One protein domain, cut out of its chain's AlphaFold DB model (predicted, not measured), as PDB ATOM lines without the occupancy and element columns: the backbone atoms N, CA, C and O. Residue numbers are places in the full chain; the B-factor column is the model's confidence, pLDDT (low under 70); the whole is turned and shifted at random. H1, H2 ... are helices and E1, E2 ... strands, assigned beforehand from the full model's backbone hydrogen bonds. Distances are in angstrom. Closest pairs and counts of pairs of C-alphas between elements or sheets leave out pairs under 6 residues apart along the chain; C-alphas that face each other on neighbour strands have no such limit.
ATOM      1  N   VAL A  40       2.312 -36.552 -54.715       97.81
ATOM      2  CA  VAL A  40       2.473 -35.467 -53.743       97.81
ATOM      3  C   VAL A  40       1.576 -34.300 -54.128       97.81
ATOM      4  O   VAL A  40       1.549 -33.865 -55.277       97.81
ATOM      5  N   LYS A  41       0.847 -33.757 -53.151       96.88
ATOM      6  CA  LYS A  41       0.016 -32.565 -53.343       96.88
ATOM      7  C   LYS A  41       0.220 -31.591 -52.190       96.88
ATOM      8  O   LYS A  41       0.233 -31.992 -51.032       96.88
ATOM      9  N   VAL A  42       0.319 -30.301 -52.500       98.12
ATOM     10  CA  VAL A  42       0.124 -29.230 -51.513       98.12
ATOM     11  C   VAL A  42      -1.338 -28.811 -51.570       98.12
ATOM     12  O   VAL A  42      -1.848 -28.501 -52.646       98.12
ATOM     13  N   LEU A  43      -2.023 -28.830 -50.429       97.94
ATOM     14  CA  LEU A  43      -3.430 -28.447 -50.358       97.94
ATOM     15  C   LEU A  43      -3.613 -26.964 -50.700       97.94
ATOM     16  O   LEU A  43      -2.971 -26.086 -50.126       97.94
ATOM     17  N   ASP A  44      -4.517 -26.684 -51.624       97.69
ATOM     18  CA  ASP A  44      -4.888 -25.351 -52.093       97.69
ATOM     19  C   ASP A  44      -5.960 -24.680 -51.221       97.69
ATOM     20  O   ASP A  44      -6.096 -23.450 -51.245       97.69
ATOM     21  N   GLU A  45      -6.640 -25.465 -50.387       98.06
ATOM     22  CA  GLU A  45      -7.648 -25.049 -49.411       98.06
ATOM     23  C   GLU A  45      -7.650 -25.950 -48.162       98.06
ATOM     24  O   GLU A  45      -7.060 -27.035 -48.153       98.06
ATOM     25  N   ASP A  46      -8.311 -25.494 -47.095       98.19
ATOM     26  CA  ASP A  46      -8.555 -26.317 -45.908       98.19
ATOM     27  C   ASP A  46      -9.364 -27.559 -46.309       98.19
ATOM     28  O   ASP A  46     -10.463 -27.454 -46.848       98.19
ATOM     29  N   THR A  47      -8.839 -28.747 -46.020       98.12
ATOM     30  CA  THR A  47      -9.423 -30.018 -46.464       98.12
ATOM     31  C   THR A  47      -9.885 -30.850 -45.275       98.12
ATOM     32  O   THR A  47      -9.165 -31.011 -44.290       98.12
ATOM     33  N   MET A  48     -11.089 -31.417 -45.369       97.88
ATOM     34  CA  MET A  48     -11.615 -32.336 -44.359       97.88
ATOM     35  C   MET A  48     -11.178 -33.764 -44.671       97.88
ATOM     36  O   MET A  48     -11.583 -34.322 -45.686       97.88
ATOM     37  N   LEU A  49     -10.393 -34.359 -43.779       97.00
ATOM     38  CA  LEU A  49      -9.979 -35.756 -43.855       97.00
ATOM     39  C   LEU A  49     -10.559 -36.567 -42.698       97.00
ATOM     40  O   LEU A  49     -10.939 -36.027 -41.656       97.00
ATOM     41  N   TYR A  50     -10.609 -37.882 -42.881       94.88
ATOM     42  CA  TYR A  50     -11.242 -38.799 -41.945       94.88
ATOM     43  C   TYR A  50     -10.278 -39.865 -41.451       94.88
ATOM     44  O   TYR A  50      -9.366 -40.289 -42.160       94.88
ATOM     45  N   ARG A  51     -10.481 -40.319 -40.214       91.62
ATOM     46  CA  ARG A  51      -9.666 -41.376 -39.613       91.62
ATOM     47  C   ARG A  51     -10.480 -42.221 -38.647       91.62
ATOM     48  O   ARG A  51     -11.109 -41.688 -37.740       91.62
ATOM     49  N   GLY A  52     -10.411 -43.540 -38.805       89.12
ATOM     50  CA  GLY A  52     -10.881 -44.481 -37.791       89.12
ATOM     51  C   GLY A  52      -9.913 -44.546 -36.606       89.12
ATOM     52  O   GLY A  52      -8.694 -44.545 -36.794       89.12
ATOM     53  N   GLY A  53     -10.437 -44.626 -35.388       88.69
ATOM     54  CA  GLY A  53      -9.629 -44.706 -34.177       88.69
ATOM     55  C   GLY A  53     -10.423 -45.145 -32.954       88.69
ATOM     56  O   GLY A  53     -11.585 -45.535 -33.055       88.69
ATOM     57  N   GLN A  54      -9.761 -45.067 -31.803       88.00
ATOM     58  CA  GLN A  54     -10.390 -45.241 -30.499       88.00
ATOM     59  C   GLN A  54     -11.142 -43.968 -30.114       88.00
ATOM     60  O   GLN A  54     -10.583 -42.882 -30.273       88.00
ATOM     61  N   SER A  55     -12.343 -44.089 -29.564       85.69
ATOM     62  CA  SER A  55     -13.155 -42.997 -29.037       85.69
ATOM     63  C   SER A  55     -12.437 -42.259 -27.906       85.69
ATOM     64  O   SER A  55     -11.732 -42.873 -27.099       85.69
ATOM     65  N   GLY A  56     -12.525 -40.924 -27.901       81.50
ATOM     66  CA  GLY A  56     -11.744 -40.050 -27.014       81.50
ATOM     67  C   GLY A  56     -10.221 -40.157 -27.192       81.50
ATOM     68  O   GLY A  56      -9.448 -39.648 -26.380       81.50
ATOM     69  N   GLY A  57      -9.764 -40.860 -28.230       74.12
ATOM     70  CA  GLY A  57      -8.361 -41.128 -28.506       74.12
ATOM     71  C   GLY A  57      -7.649 -39.988 -29.224       74.12
ATOM     72  O   GLY A  57      -6.428 -39.912 -29.126       74.12
ATOM     73  N   LEU A  58      -8.373 -39.112 -29.925       76.50
ATOM     74  CA  LEU A  58      -7.790 -38.023 -30.703       76.50
ATOM     75  C   LEU A  58      -7.914 -36.684 -29.964       76.50
ATOM     76  O   LEU A  58      -8.972 -36.062 -29.969       76.50
ATOM     77  N   THR A  59      -6.826 -36.220 -29.349       64.31
ATOM     78  CA  THR A  59      -6.776 -34.927 -28.648       64.31
ATOM     79  C   THR A  59      -5.712 -34.017 -29.255       64.31
ATOM     80  O   THR A  59      -4.623 -34.476 -29.601       64.31
ATOM     81  N   VAL A  60      -6.001 -32.716 -29.368       57.19
ATOM     82  CA  VAL A  60      -4.979 -31.673 -29.585       57.19
ATOM     83  C   VAL A  60      -5.442 -30.400 -28.873       57.19
ATOM     84  O   VAL A  60      -6.352 -29.735 -29.364       57.19
ATOM     85  N   PRO A  61      -4.915 -30.109 -27.670       51.78
ATOM     86  CA  PRO A  61      -3.927 -29.021 -27.548       51.78
ATOM     87  C   PRO A  61      -2.700 -29.376 -26.671       51.78
ATOM     88  O   PRO A  61      -2.843 -29.951 -25.597       51.78
ATOM     89  N   GLY A  62      -1.488 -29.015 -27.123       56.28
ATOM     90  CA  GLY A  62      -0.204 -29.176 -26.398       56.28
ATOM     91  C   GLY A  62       0.638 -30.417 -26.757       56.28
ATOM     92  O   GLY A  62       1.852 -30.384 -26.598       56.28
ATOM     93  N   LYS A  63       0.009 -31.438 -27.367       57.84
ATOM     94  CA  LYS A  63       0.604 -32.611 -28.065       57.84
ATOM     95  C   LYS A  63       1.292 -33.711 -27.245       57.84
ATOM     96  O   LYS A  63       2.197 -34.376 -27.749       57.84
ATOM     97  N   GLU A  64       0.842 -34.010 -26.039       53.00
ATOM     98  CA  GLU A  64       1.480 -35.078 -25.262       53.00
ATOM     99  C   GLU A  64       1.007 -36.477 -25.744       53.00
ATOM    100  O   GLU A  64      -0.011 -37.014 -25.305       53.00
ATOM    101  N   ASN A  65       1.806 -37.042 -26.670       51.06
ATOM    102  CA  ASN A  65       1.897 -38.439 -27.149       51.06
ATOM    103  C   ASN A  65       1.044 -38.883 -28.363       51.06
ATOM    104  O   ASN A  65       0.500 -39.987 -28.373       51.06
ATOM    105  N   SER A  66       0.972 -38.027 -29.397       54.50
ATOM    106  CA  SER A  66       0.384 -38.215 -30.747       54.50
ATOM    107  C   SER A  66      -0.331 -39.552 -31.037       54.50
ATOM    108  O   SER A  66       0.167 -40.459 -31.710       54.50
ATOM    109  N   ARG A  67      -1.597 -39.616 -30.617       66.44
ATOM    110  CA  ARG A  67      -2.600 -40.577 -31.110       66.44
ATOM    111  C   ARG A  67      -3.229 -40.138 -32.435       66.44
ATOM    112  O   ARG A  67      -4.126 -40.805 -32.951       66.44
ATOM    113  N   PHE A  68      -2.728 -39.035 -32.994       75.75
ATOM    114  CA  PHE A  68      -3.212 -38.470 -34.245       75.75
ATOM    115  C   PHE A  68      -3.049 -39.429 -35.412       75.75
ATOM    116  O   PHE A  68      -3.875 -39.473 -36.322       75.75
ATOM    117  N   GLY A  69      -2.013 -40.267 -35.332       85.81
ATOM    118  CA  GLY A  69      -1.589 -41.076 -36.454       85.81
ATOM    119  C   GLY A  69      -1.236 -40.199 -37.648       85.81
ATOM    120  O   GLY A  69      -1.100 -38.985 -37.535       85.81
ATOM    121  N   GLN A  70      -1.031 -40.844 -38.787       92.88
ATOM    122  CA  GLN A  70      -0.547 -40.177 -39.998       92.88
ATOM    123  C   GLN A  70      -1.318 -40.603 -41.247       92.88
ATOM    124  O   GLN A  70      -0.989 -40.161 -42.336       92.88
ATOM    125  N   TRP A  71      -2.324 -41.466 -41.084       94.38
ATOM    126  CA  TRP A  71      -3.073 -42.082 -42.176       94.38
ATOM    127  C   TRP A  71      -4.542 -41.682 -42.100       94.38
ATOM    128  O   TRP A  71      -5.163 -41.811 -41.037       94.38
ATOM    129  N   PHE A  72      -5.072 -41.223 -43.224       95.56
ATOM    130  CA  PHE A  72      -6.409 -40.665 -43.359       95.56
ATOM    131  C   PHE A  72      -7.075 -41.141 -44.649       95.56
ATOM    132  O   PHE A  72      -6.425 -41.683 -45.544       95.56
ATOM    133  N   THR A  73      -8.374 -40.894 -44.759       95.62
ATOM    134  CA  THR A  73      -9.167 -41.078 -45.974       95.62
ATOM    135  C   THR A  73      -9.878 -39.779 -46.346       95.62
ATOM    136  O   THR A  73     -10.182 -38.957 -45.481       95.62
ATOM    137  N   ALA A  74     -10.156 -39.585 -47.637       95.06
ATOM    138  CA  ALA A  74     -10.897 -38.416 -48.126       95.06
ATOM    139  C   ALA A  74     -12.394 -38.470 -47.774       95.06
ATOM    140  O   ALA A  74     -13.058 -37.443 -47.687       95.06
ATOM    141  N   THR A  75     -12.930 -39.670 -47.547       93.62
ATOM    142  CA  THR A  75     -14.320 -39.908 -47.147       93.62
ATOM    143  C   THR A  75     -14.371 -40.686 -45.832       93.62
ATOM    144  O   THR A  75     -13.436 -41.436 -45.524       93.62
ATOM    145  N   PRO A  76     -15.429 -40.520 -45.020       91.62
ATOM    146  CA  PRO A  76     -15.551 -41.254 -43.772       91.62
ATOM    147  C   PRO A  76     -15.733 -42.754 -44.049       91.62
ATOM    148  O   PRO A  76     -16.560 -43.114 -44.888       91.62
ATOM    149  N   PRO A  77     -15.017 -43.645 -43.342       88.00
ATOM    150  CA  PRO A  77     -15.301 -45.071 -43.407       88.00
ATOM    151  C   PRO A  77     -16.718 -45.388 -42.914       88.00
ATOM    152  O   PRO A  77     -17.184 -44.832 -41.921       88.00
ATOM    153  N   GLU A  78     -17.380 -46.328 -43.589       88.25
ATOM    154  CA  GLU A  78     -18.771 -46.701 -43.295       88.25
ATOM    155  C   GLU A  78     -18.908 -47.658 -42.104       88.25
ATOM    156  O   GLU A  78     -19.942 -47.670 -41.439       88.25
ATOM    157  N   SER A  79     -17.895 -48.493 -41.855       89.88
ATOM    158  CA  SER A  79     -17.916 -49.492 -40.782       89.88
ATOM    159  C   SER A  79     -16.518 -49.931 -40.360       89.88
ATOM    160  O   SER A  79     -15.549 -49.790 -41.113       89.88
ATOM    161  N   VAL A  80     -16.414 -50.542 -39.178       89.44
ATOM    162  CA  VAL A  80     -15.173 -51.165 -38.694       89.44
ATOM    163  C   VAL A  80     -14.663 -52.196 -39.700       89.44
ATOM    164  O   VAL A  80     -13.473 -52.204 -40.012       89.44
ATOM    165  N   ALA A  81     -15.550 -53.030 -40.254       88.50
ATOM    166  CA  ALA A  81     -15.181 -54.063 -41.221       88.50
ATOM    167  C   ALA A  81     -14.510 -53.474 -42.471       88.50
ATOM    168  O   ALA A  81     -13.464 -53.976 -42.887       88.50
ATOM    169  N   LYS A  82     -15.046 -52.371 -43.015       87.75
ATOM    170  CA  LYS A  82     -14.416 -51.673 -44.144       87.75
ATOM    171  C   LYS A  82     -13.047 -51.107 -43.776       87.75
ATOM    172  O   LYS A  82     -12.102 -51.305 -44.524       87.75
ATOM    173  N   VAL A  83     -12.878 -50.506 -42.595       87.06
ATOM    174  CA  VAL A  83     -11.545 -50.022 -42.171       87.06
ATOM    175  C   VAL A  83     -10.524 -51.164 -42.084       87.06
ATOM    176  O   VAL A  83      -9.360 -50.994 -42.450       87.06
ATOM    177  N   ARG A  84     -10.937 -52.352 -41.625       91.75
ATOM    178  CA  ARG A  84     -10.055 -53.527 -41.595       91.75
ATOM    179  C   ARG A  84      -9.686 -53.978 -43.006       91.75
ATOM    180  O   ARG A  84      -8.505 -54.121 -43.300       91.75
ATOM    181  N   ILE A  85     -10.672 -54.204 -43.866       86.25
ATOM    182  CA  ILE A  85     -10.450 -54.835 -45.171       86.25
ATOM    183  C   ILE A  85      -9.833 -53.840 -46.159       86.25
ATOM    184  O   ILE A  85      -8.776 -54.108 -46.731       86.25
ATOM    185  N   ASP A  86     -10.446 -52.669 -46.298       88.56
ATOM    186  CA  ASP A  86     -10.161 -51.712 -47.366       88.56
ATOM    187  C   ASP A  86      -8.999 -50.774 -47.028       88.56
ATOM    188  O   ASP A  86      -8.230 -50.397 -47.905       88.56
ATOM    189  N   SER A  87      -8.851 -50.394 -45.757       87.25
ATOM    190  CA  SER A  87      -7.725 -49.566 -45.284       87.25
ATOM    191  C   SER A  87      -6.606 -50.400 -44.657       87.25
ATOM    192  O   SER A  87      -5.663 -49.852 -44.088       87.25
ATOM    193  N   ALA A  88      -6.718 -51.728 -44.737       90.06
ATOM    194  CA  ALA A  88      -5.723 -52.692 -44.284       90.06
ATOM    195  C   ALA A  88      -5.277 -52.525 -42.808       90.06
ATOM    196  O   ALA A  88      -4.140 -52.829 -42.437       90.06
ATOM    197  N   VAL A  89      -6.173 -52.058 -41.929       85.31
ATOM    198  CA  VAL A  89      -5.837 -51.762 -40.525       85.31
ATOM    199  C   VAL A  89      -5.935 -53.012 -39.651       85.31
ATOM    200  O   VAL A  89      -7.031 -53.462 -39.314       85.31
ATOM    201  N   LYS A  90      -4.806 -53.541 -39.170       87.19
ATOM    202  CA  LYS A  90      -4.784 -54.754 -38.328       87.19
ATOM    203  C   LYS A  90      -5.371 -54.550 -36.934       87.19
ATOM    204  O   LYS A  90      -5.193 -53.490 -36.329       87.19
ATOM    205  N   TYR A  91      -6.021 -55.581 -36.378       86.94
ATOM    206  CA  TYR A  91      -6.385 -55.597 -34.949       86.94
ATOM    207  C   TYR A  91      -5.145 -55.441 -34.064       86.94
ATOM    208  O   TYR A  91      -5.143 -54.652 -33.120       86.94
ATOM    209  N   GLN A  92      -4.088 -56.180 -34.403       88.25
ATOM    210  CA  GLN A  92      -2.811 -56.200 -33.706       88.25
ATOM    211  C   GLN A  92      -1.678 -56.098 -34.725       88.25
ATOM    212  O   GLN A  92      -1.693 -56.772 -35.758       88.25
ATOM    213  N   TRP A  93      -0.699 -55.262 -34.419       85.56
ATOM    214  CA  TRP A  93       0.556 -55.163 -35.145       85.56
ATOM    215  C   TRP A  93       1.574 -56.005 -34.393       85.56
ATOM    216  O   TRP A  93       1.812 -55.781 -33.209       85.56
ATOM    217  N   ILE A  94       2.112 -57.012 -35.068       86.56
ATOM    218  CA  ILE A  94       3.070 -57.959 -34.505       86.56
ATOM    219  C   ILE A  94       4.376 -57.773 -35.261       86.56
ATOM    220  O   ILE A  94       4.372 -57.765 -36.495       86.56
ATOM    221  N   VAL A  95       5.477 -57.626 -34.528       84.44
ATOM    222  CA  VAL A  95       6.813 -57.554 -35.111       84.44
ATOM    223  C   VAL A  95       7.107 -58.890 -35.806       84.44
ATOM    224  O   VAL A  95       7.077 -59.941 -35.149       84.44
ATOM    225  N   PRO A  96       7.397 -58.886 -37.121       78.50
ATOM    226  CA  PRO A  96       7.727 -60.105 -37.847       78.50
ATOM    227  C   PRO A  96       8.878 -60.870 -37.180       78.50
ATOM    228  O   PRO A  96       9.787 -60.266 -36.612       78.50
ATOM    229  N   ASN A  97       8.843 -62.201 -37.252       84.06
ATOM    230  CA  ASN A  97       9.868 -63.135 -36.752       84.06
ATOM    231  C   ASN A  97      10.064 -63.209 -35.228       84.06
ATOM    232  O   ASN A  97      10.609 -64.197 -34.750       84.06
ATOM    233  N   THR A  98       9.614 -62.216 -34.457       88.94
ATOM    234  CA  THR A  98       9.720 -62.232 -32.986       88.94
ATOM    235  C   THR A  98       8.390 -62.529 -32.300       88.94
ATOM    236  O   THR A  98       8.378 -62.953 -31.149       88.94
ATOM    237  N   GLY A  99       7.262 -62.301 -32.985       86.12
ATOM    238  CA  GLY A  99       5.925 -62.496 -32.412       86.12
ATOM    239  C   GLY A  99       5.545 -61.451 -31.357       86.12
ATOM    240  O   GLY A  99       4.465 -61.532 -30.777       86.12
ATOM    241  N   VAL A 100       6.407 -60.458 -31.115       92.06
ATOM    242  CA  VAL A 100       6.180 -59.408 -30.120       92.06
ATOM    243  C   VAL A 100       5.082 -58.465 -30.603       92.06
ATOM    244  O   VAL A 100       5.081 -58.022 -31.751       92.06
ATOM    245  N   LEU A 101       4.145 -58.144 -29.712       87.56
ATOM    246  CA  LEU A 101       3.102 -57.157 -29.966       87.56
ATOM    247  C   LEU A 101       3.714 -55.747 -30.034       87.56
ATOM    248  O   LEU A 101       4.207 -55.244 -29.030       87.56
ATOM    249  N   ASP A 102       3.629 -55.109 -31.201       84.75
ATOM    250  CA  ASP A 102       4.061 -53.723 -31.448       84.75
ATOM    251  C   ASP A 102       2.928 -52.720 -31.179       84.75
ATOM    252  O   ASP A 102       3.152 -51.595 -30.739       84.75
ATOM    253  N   GLY A 103       1.674 -53.125 -31.407       84.00
ATOM    254  CA  GLY A 103       0.536 -52.243 -31.171       84.00
ATOM    255  C   GLY A 103      -0.824 -52.886 -31.393       84.00
ATOM    256  O   GLY A 103      -0.949 -53.982 -31.935       84.00
ATOM    257  N   LYS A 104      -1.874 -52.174 -30.985       86.19
ATOM    258  CA  LYS A 104      -3.272 -52.547 -31.225       86.19
ATOM    259  C   LYS A 104      -3.989 -51.390 -31.903       86.19
ATOM    260  O   LYS A 104      -3.801 -50.246 -31.499       86.19
ATOM    261  N   SER A 105      -4.836 -51.686 -32.882       85.94
ATOM    262  CA  SER A 105      -5.715 -50.671 -33.470       85.94
ATOM    263  C   SER A 105      -7.117 -50.869 -32.914       85.94
ATOM    264  O   SER A 105      -7.839 -51.757 -33.370       85.94
ATOM    265  N   VAL A 106      -7.498 -50.075 -31.919       86.00
ATOM    266  CA  VAL A 106      -8.890 -49.998 -31.454       86.00
ATOM    267  C   VAL A 106      -9.662 -49.117 -32.439       86.00
ATOM    268  O   VAL A 106      -9.162 -48.064 -32.832       86.00
ATOM    269  N   LEU A 107     -10.824 -49.592 -32.892       86.94
ATOM    270  CA  LEU A 107     -11.669 -48.917 -33.879       86.94
ATOM    271  C   LEU A 107     -13.123 -48.972 -33.412       86.94
ATOM    272  O   LEU A 107     -13.775 -50.001 -33.567       86.94
ATOM    273  N   ASP A 108     -13.590 -47.874 -32.839       90.00
ATOM    274  CA  ASP A 108     -14.967 -47.660 -32.374       90.00
ATOM    275  C   ASP A 108     -15.452 -46.220 -32.646       90.00
ATOM    276  O   ASP A 108     -16.616 -45.892 -32.401       90.00
ATOM    277  N   ALA A 109     -14.585 -45.371 -33.216       90.56
ATOM    278  CA  ALA A 109     -14.895 -44.015 -33.636       90.56
ATOM    279  C   ALA A 109     -14.293 -43.669 -35.006       90.56
ATOM    280  O   ALA A 109     -13.270 -44.214 -35.432       90.56
ATOM    281  N   VAL A 110     -14.927 -42.716 -35.683       92.44
ATOM    282  CA  VAL A 110     -14.404 -41.999 -36.844       92.44
ATOM    283  C   VAL A 110     -14.288 -40.518 -36.503       92.44
ATOM    284  O   VAL A 110     -15.229 -39.901 -36.002       92.44
ATOM    285  N   TYR A 111     -13.129 -39.949 -36.801       92.62
ATOM    286  CA  TYR A 111     -12.835 -38.536 -36.629       92.62
ATOM    287  C   TYR A 111     -12.895 -37.821 -37.966       92.62
ATOM    288  O   TYR A 111     -12.382 -38.340 -38.958       92.62
ATOM    289  N   GLN A 112     -13.476 -36.625 -37.971       94.94
ATOM    290  CA  GLN A 112     -13.318 -35.653 -39.046       94.94
ATOM    291  C   GLN A 112     -12.316 -34.596 -38.602       94.94
ATOM    292  O   GLN A 112     -12.438 -34.022 -37.518       94.94
ATOM    293  N   ILE A 113     -11.332 -34.339 -39.447       94.19
ATOM    294  CA  ILE A 113     -10.175 -33.514 -39.133       94.19
ATOM    295  C   ILE A 113     -10.016 -32.489 -40.243       94.19
ATOM    296  O   ILE A 113      -9.977 -32.847 -41.418       94.19
ATOM    297  N   LYS A 114      -9.890 -31.220 -39.868       95.56
ATOM    298  CA  LYS A 114      -9.537 -30.154 -40.795       95.56
ATOM    299  C   LYS A 114      -8.022 -30.074 -40.911       95.56
ATOM    300  O   LYS A 114      -7.346 -29.766 -39.926       95.56
ATOM    301  N   ILE A 115      -7.521 -30.342 -42.108       96.44
ATOM    302  CA  ILE A 115      -6.126 -30.154 -42.492       96.44
ATOM    303  C   ILE A 115      -6.003 -28.788 -43.177       96.44
ATOM    304  O   ILE A 115      -6.667 -28.570 -44.191       96.44
ATOM    305  N   PRO A 116      -5.197 -27.864 -42.636       97.69
ATOM    306  CA  PRO A 116      -5.039 -26.529 -43.198       97.69
ATOM    307  C   PRO A 116      -4.491 -26.524 -44.625       97.69
ATOM    308  O   PRO A 116      -3.637 -27.346 -44.986       97.69
ATOM    309  N   LYS A 117      -4.925 -25.529 -45.404       98.06
ATOM    310  CA  LYS A 117      -4.295 -25.137 -46.671       98.06
ATOM    311  C   LYS A 117      -2.773 -25.031 -46.527       98.06
ATOM    312  O   LYS A 117      -2.260 -24.587 -45.504       98.06
ATOM    313  N   GLY A 118      -2.047 -25.383 -47.584       98.06
ATOM    314  CA  GLY A 118      -0.586 -25.329 -47.631       98.06
ATOM    315  C   GLY A 118       0.094 -26.567 -47.046       98.06
ATOM    316  O   GLY A 118       1.312 -26.688 -47.144       98.06
ATOM    317  N   THR A 119      -0.669 -27.510 -46.485       98.12
ATOM    318  CA  THR A 119      -0.136 -28.794 -46.022       98.12
ATOM    319  C   THR A 119       0.243 -29.677 -47.210       98.12
ATOM    320  O   THR A 119      -0.568 -29.887 -48.114       98.12
ATOM    321  N   THR A 120       1.448 -30.250 -47.179       98.19
ATOM    322  CA  THR A 120       1.850 -31.324 -48.096       98.19
ATOM    323  C   THR A 120       1.231 -32.646 -47.659       98.19
ATOM    324  O   THR A 120       1.427 -33.093 -46.527       98.19
ATOM    325  N   ILE A 121       0.515 -33.290 -48.572       98.31
ATOM    326  CA  ILE A 121      -0.063 -34.618 -48.402       98.31
ATOM    327  C   ILE A 121       0.492 -35.579 -49.452       98.31
ATOM    328  O   ILE A 121       0.945 -35.170 -50.523       98.31
ATOM    329  N   TYR A 122       0.412 -36.865 -49.137       98.38
ATOM    330  CA  TYR A 122       0.797 -37.946 -50.030       98.38
ATOM    331  C   TYR A 122      -0.392 -38.873 -50.194       98.38
ATOM    332  O   TYR A 122      -0.886 -39.408 -49.203       98.38
ATOM    333  N   GLU A 123      -0.867 -39.066 -51.414       97.56
ATOM    334  CA  GLU A 123      -2.071 -39.851 -51.660       97.56
ATOM    335  C   GLU A 123      -1.824 -40.977 -52.648       97.56
ATOM    336  O   GLU A 123      -1.043 -40.852 -53.592       97.56
ATOM    337  N   GLY A 124      -2.500 -42.096 -52.424       96.12
ATOM    338  CA  GLY A 124      -2.357 -43.251 -53.283       96.12
ATOM    339  C   GLY A 124      -3.136 -44.467 -52.799       96.12
ATOM    340  O   GLY A 124      -3.731 -44.457 -51.715       96.12
ATOM    341  N   PRO A 125      -3.123 -45.536 -53.603       95.69
ATOM    342  CA  PRO A 125      -3.804 -46.784 -53.301       95.69
ATOM    343  C   PRO A 125      -3.233 -47.495 -52.066       95.69
ATOM    344  O   PRO A 125      -2.027 -47.473 -51.816       95.69
ATOM    345  N   VAL A 126      -4.082 -48.192 -51.315       94.81
ATOM    346  CA  VAL A 126      -3.720 -48.899 -50.081       94.81
ATOM    347  C   VAL A 126      -2.950 -50.179 -50.393       94.81
ATOM    348  O   VAL A 126      -3.392 -51.028 -51.169       94.81
ATOM    349  N   GLY A 127      -1.789 -50.335 -49.763       92.44
ATOM    350  CA  GLY A 127      -0.962 -51.530 -49.840       92.44
ATOM    351  C   GLY A 127      -1.531 -52.692 -49.028       92.44
ATOM    352  O   GLY A 127      -2.128 -52.516 -47.968       92.44
ATOM    353  N   TYR A 128      -1.307 -53.904 -49.527       89.25
ATOM    354  CA  TYR A 128      -1.739 -55.134 -48.874       89.25
ATOM    355  C   TYR A 128      -0.957 -55.396 -47.580       89.25
ATOM    356  O   TYR A 128       0.269 -55.313 -47.565       89.25
ATOM    357  N   GLN A 129      -1.658 -55.777 -46.507       85.69
ATOM    358  CA  GLN A 129      -1.055 -56.019 -45.188       85.69
ATOM    359  C   GLN A 129      -1.121 -57.493 -44.736       85.69
ATOM    360  O   GLN A 129      -0.725 -57.813 -43.609       85.69
ATOM    361  N   GLY A 130      -1.580 -58.406 -45.598       82.50
ATOM    362  CA  GLY A 130      -1.704 -59.840 -45.299       82.50
ATOM    363  C   GLY A 130      -3.127 -60.272 -44.916       82.50
ATOM    364  O   GLY A 130      -3.907 -59.487 -44.388       82.50
ATOM    365  N   GLY A 131      -3.466 -61.545 -45.137       86.06
ATOM    366  CA  GLY A 131      -4.771 -62.115 -44.787       86.06
ATOM    367  C   GLY A 131      -5.943 -61.355 -45.417       86.06
ATOM    368  O   GLY A 131      -5.965 -61.119 -46.619       86.06
ATOM    369  N   HIS A 132      -6.916 -60.961 -44.594       83.31
ATOM    370  CA  HIS A 132      -8.101 -60.208 -45.031       83.31
ATOM    371  C   HIS A 132      -7.895 -58.679 -45.065       83.31
ATOM    372  O   HIS A 132      -8.835 -57.949 -45.360       83.31
ATOM    373  N   TYR A 133      -6.691 -58.179 -44.762       87.56
ATOM    374  CA  TYR A 133      -6.348 -56.750 -44.786       87.56
ATOM    375  C   TYR A 133      -5.877 -56.366 -46.192       87.56
ATOM    376  O   TYR A 133      -4.678 -56.213 -46.443       87.56
ATOM    377  N   LEU A 134      -6.829 -56.336 -47.124       85.38
ATOM    378  CA  LEU A 134      -6.571 -56.369 -48.562       85.38
ATOM    379  C   LEU A 134      -5.995 -55.062 -49.102       85.38
ATOM    380  O   LEU A 134      -5.068 -55.102 -49.913       85.38
ATOM    381  N   GLY A 135      -6.525 -53.921 -48.665       87.94
ATOM    382  CA  GLY A 135      -6.259 -52.676 -49.372       87.94
ATOM    383  C   GLY A 135      -6.740 -52.767 -50.821       87.94
ATOM    384  O   GLY A 135      -7.770 -53.371 -51.120       87.94
ATOM    385  N   GLY A 136      -5.943 -52.225 -51.737       85.50
ATOM    386  CA  GLY A 136      -6.101 -52.436 -53.170       85.50
ATOM    387  C   GLY A 136      -5.998 -51.154 -53.979       85.50
ATOM    388  O   GLY A 136      -6.074 -50.046 -53.453       85.50
ATOM    389  N   ILE A 137      -5.867 -51.319 -55.297       83.38
ATOM    390  CA  ILE A 137      -5.690 -50.204 -56.237       83.38
ATOM    391  C   ILE A 137      -6.876 -49.220 -56.248       83.38
ATOM    392  O   ILE A 137      -6.701 -48.050 -56.566       83.38
ATOM    393  N   ASN A 138      -8.066 -49.684 -55.853       85.50
ATOM    394  CA  ASN A 138      -9.289 -48.879 -55.797       85.50
ATOM    395  C   ASN A 138      -9.549 -48.261 -54.413       85.50
ATOM    396  O   ASN A 138     -10.473 -47.466 -54.271       85.50
ATOM    397  N   GLN A 139      -8.752 -48.607 -53.398       89.88
ATOM    398  CA  GLN A 139      -8.890 -48.059 -52.051       89.88
ATOM    399  C   GLN A 139      -7.807 -47.012 -51.848       89.88
ATOM    400  O   GLN A 139      -6.634 -47.359 -51.834       89.88
ATOM    401  N   TYR A 140      -8.175 -45.743 -51.707       93.38
ATOM    402  CA  TYR A 140      -7.214 -44.654 -51.532       93.38
ATOM    403  C   TYR A 140      -7.027 -44.292 -50.061       93.38
ATOM    404  O   TYR A 140      -7.972 -44.297 -49.270       93.38
ATOM    405  N   GLN A 141      -5.797 -43.932 -49.714       96.44
ATOM    406  CA  GLN A 141      -5.442 -43.363 -48.421       96.44
ATOM    407  C   GLN A 141      -4.533 -42.155 -48.609       96.44
ATOM    408  O   GLN A 141      -3.878 -41.993 -49.639       96.44
ATOM    409  N   ILE A 142      -4.490 -41.329 -47.575       98.06
ATOM    410  CA  ILE A 142      -3.709 -40.105 -47.529       98.06
ATOM    411  C   ILE A 142      -2.778 -40.190 -46.328       98.06
ATOM    412  O   ILE A 142      -3.215 -40.438 -45.201       98.06
ATOM    413  N   TYR A 143      -1.495 -39.977 -46.573       97.94
ATOM    414  CA  TYR A 143      -0.479 -39.816 -45.556       97.94
ATOM    415  C   TYR A 143      -0.168 -38.334 -45.355       97.94
ATOM    416  O   TYR A 143       0.008 -37.584 -46.315       97.94
ATOM    417  N   VAL A 144      -0.074 -37.930 -44.093       96.44
ATOM    418  CA  VAL A 144       0.396 -36.601 -43.687       96.44
ATOM    419  C   VAL A 144       1.566 -36.805 -42.734       96.44
ATOM    420  O   VAL A 144       1.447 -37.561 -41.762       96.44
ATOM    421  N   ASP A 145       2.709 -36.172 -43.004       94.31
ATOM    422  CA  ASP A 145       3.840 -36.264 -42.082       94.31
ATOM    423  C   ASP A 145       3.594 -35.396 -40.847       94.31
ATOM    424  O   ASP A 145       3.205 -34.238 -40.972       94.31
ATOM    425  N   LYS A 146       3.788 -35.982 -39.658       91.25
ATOM    426  CA  LYS A 146       3.621 -35.339 -38.343       91.25
ATOM    427  C   LYS A 146       2.448 -34.342 -38.301       91.25
ATOM    428  O   LYS A 146       2.656 -33.171 -38.001       91.25
ATOM    429  N   PRO A 147       1.197 -34.766 -38.556       90.75
ATOM    430  CA  PRO A 147       0.056 -33.855 -38.645       90.75
ATOM    431  C   PRO A 147      -0.169 -33.056 -37.360       90.75
ATOM    432  O   PRO A 147      -0.644 -31.930 -37.398       90.75
ATOM    433  N   TRP A 148       0.239 -33.601 -36.214       88.12
ATOM    434  CA  TRP A 148       0.235 -32.881 -34.946       88.12
ATOM    435  C   TRP A 148       1.112 -31.620 -34.973       88.12
ATOM    436  O   TRP A 148       0.832 -30.705 -34.211       88.12
ATOM    437  N   ASP A 149       2.140 -31.536 -35.825       89.88
ATOM    438  CA  ASP A 149       3.040 -30.389 -36.042       89.88
ATOM    439  C   ASP A 149       2.492 -29.285 -36.941       89.88
ATOM    440  O   ASP A 149       3.078 -28.207 -36.993       89.88
ATOM    441  N   ILE A 150       1.317 -29.491 -37.528       90.94
ATOM    442  CA  ILE A 150       0.687 -28.511 -38.406       90.94
ATOM    443  C   ILE A 150      -0.080 -27.473 -37.580       90.94
ATOM    444  O   ILE A 150      -1.016 -27.796 -36.843       90.94
ATOM    445  N   GLU A 151       0.299 -26.204 -37.722       90.62
ATOM    446  CA  GLU A 151      -0.440 -25.084 -37.141       90.62
ATOM    447  C   GLU A 151      -1.845 -24.991 -37.752       90.62
ATOM    448  O   GLU A 151      -2.009 -25.041 -38.967       90.62
ATOM    449  N   GLY A 152      -2.871 -24.856 -36.907       90.06
ATOM    450  CA  GLY A 152      -4.263 -24.738 -37.355       90.06
ATOM    451  C   GLY A 152      -4.983 -26.067 -37.607       90.06
ATOM    452  O   GLY A 152      -6.158 -26.044 -37.985       90.06
ATOM    453  N   ILE A 153      -4.335 -27.215 -37.368       91.19
ATOM    454  CA  ILE A 153      -5.005 -28.518 -37.428       91.19
ATOM    455  C   ILE A 153      -6.099 -28.622 -36.360       91.19
ATOM    456  O   ILE A 153      -5.903 -28.238 -35.205       91.19
ATOM    457  N   GLN A 154      -7.275 -29.126 -36.741       90.88
ATOM    458  CA  GLN A 154      -8.439 -29.175 -35.851       90.88
ATOM    459  C   GLN A 154      -9.188 -30.497 -35.980       90.88
ATOM    460  O   GLN A 154      -9.509 -30.937 -37.082       90.88
ATOM    461  N   VAL A 155      -9.525 -31.103 -34.842       90.81
ATOM    462  CA  VAL A 155     -10.516 -32.183 -34.784       90.81
ATOM    463  C   VAL A 155     -11.895 -31.533 -34.792       90.81
ATOM    464  O   VAL A 155     -12.238 -30.800 -33.870       90.81
ATOM    465  N   ILE A 156     -12.663 -31.764 -35.853       94.25
ATOM    466  CA  ILE A 156     -13.964 -31.119 -36.077       94.25
ATOM    467  C   ILE A 156     -15.090 -31.920 -35.437       94.25
ATOM    468  O   ILE A 156     -15.999 -31.350 -34.838       94.25
ATOM    469  N   SER A 157     -15.054 -33.244 -35.577       92.38
ATOM    470  CA  SER A 157     -16.041 -34.116 -34.947       92.38
ATOM    471  C   SER A 157     -15.496 -35.514 -34.685       92.38
ATOM    472  O   SER A 157     -14.549 -35.967 -35.331       92.38
ATOM    473  N   GLU A 158     -16.140 -36.194 -33.744       92.38
ATOM    474  CA  GLU A 158     -15.990 -37.612 -33.449       92.38
ATOM    475  C   GLU A 158     -17.379 -38.251 -33.555       92.38
ATOM    476  O   GLU A 158     -18.360 -37.717 -33.034       92.38
ATOM    477  N   LYS A 159     -17.480 -39.383 -34.250       93.00
ATOM    478  CA  LYS A 159     -18.714 -40.171 -34.341       93.00
ATOM    479  C   LYS A 159     -18.404 -41.626 -34.045       93.00
ATOM    480  O   LYS A 159     -17.348 -42.113 -34.431       93.00
ATOM    481  N   SER A 160     -19.339 -42.331 -33.417       92.12
ATOM    482  CA  SER A 160     -19.204 -43.776 -33.232       92.12
ATOM    483  C   SER A 160     -19.146 -44.484 -34.589       92.12
ATOM    484  O   SER A 160     -19.952 -44.203 -35.481       92.12
ATOM    485  N   LEU A 161     -18.187 -45.394 -34.725       90.25
ATOM    486  CA  LEU A 161     -18.029 -46.287 -35.863       90.25
ATOM    487  C   LEU A 161     -18.512 -47.677 -35.448       90.25
ATOM    488  O   LEU A 161     -18.067 -48.210 -34.431       90.25
TER     489      LEU A 161
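What this domain is: This is residues 40 to 161 of the 162 residues of an uncharacterized protein of Listeria booriae (UniProt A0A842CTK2). Two small antiparallel sheets, E1 E6 E7 and E2 E5 E8, are joined at one end by the tight links E1 to E2 and E5 to E6; the edge strands E7 and E2 come near each other, and residues 71 to 72 of a long unnamed stretch pair with E7 between them. The hairpin E3 E4 makes one end of the longest axis, and the short helix H1 only grazes the sheet E2 E5 E8. The printed part has 122 residues, with one named helix and eight named strands in the order E1 E2 H1 E3 E4 E5 E6 E7 E8. The class is mostly strand, though under half of the residues, 52, are in named elements. The whole is compact, with a radius of gyration of the C-alphas of 14.4 A and spans of 40 by 32 by 28 A.

Where its parts are: E1, residues 40 to 42, begins at C-alpha 40, (2.473, -35.467, -53.743). E2, residues 47 to 53, is 19.2 A long. H1 holds residues 80 to 85, with C-alpha 80 at (-15.173, -51.165, -38.694). E3 is residues 92 to 94 and E4 residues 101 to 104. E5, residues 109 to 115, is 18.6 A long, and E6, residues 120 to 126, 18.5 A. E7, residues 136 to 143, spans 15.8 A and bends by 82 degrees at residue 139. E8, residues 154 to 160, is 18.3 A long and ends at C-alpha 160, (-19.204, -43.776, -33.232).

How they stand to each other: In the sheet E1 E6 E7, E6 is the inner strand. Its pairing is staggered: residues 120 to 122 pair with E1, where N 41 and O 121 are 3.0 A apart, and residues 122 to 126 with E7, where N 143 and O 122 are 2.8 A apart. E6 and E7 form a hairpin, at 156 degrees between their directions. Residues 71 to 72 pair antiparallel with residues 142 to 143 of E7. E2 and E7 are near each other, with 6 pairs of C-alphas within 10 A. The sheet E2 E5 E8 is strongly twisted. E2 and E5 are antiparallel at 152 degrees, with N 49 and O 113 at 2.8 A. E5 and E8 are antiparallel at 162 degrees, with N 112 and O 157 at 2.9 A. H1 is on this sheet but only grazes it, with residues 80 to 84; the closest C-alphas of H1 and E2, those of Val 83 and Gly 52, are 7.1 A apart. In H1 every O i to N i+4 pair is within hydrogen-bond range. In the hairpin of E3 and E4, N 93 and O 103 are 2.8 A apart. E4 is apart from E2 and from E8.

The domain as a whole: The two C-alphas farthest apart, those of Glu 45 and Thr 98, are 44.2 A from each other. The printed part has no cut. The link E2 to H1, residues 54 to 79, is long. The mean pLDDT of the printed part is 88.2, and residues 59 to 67 are under 70.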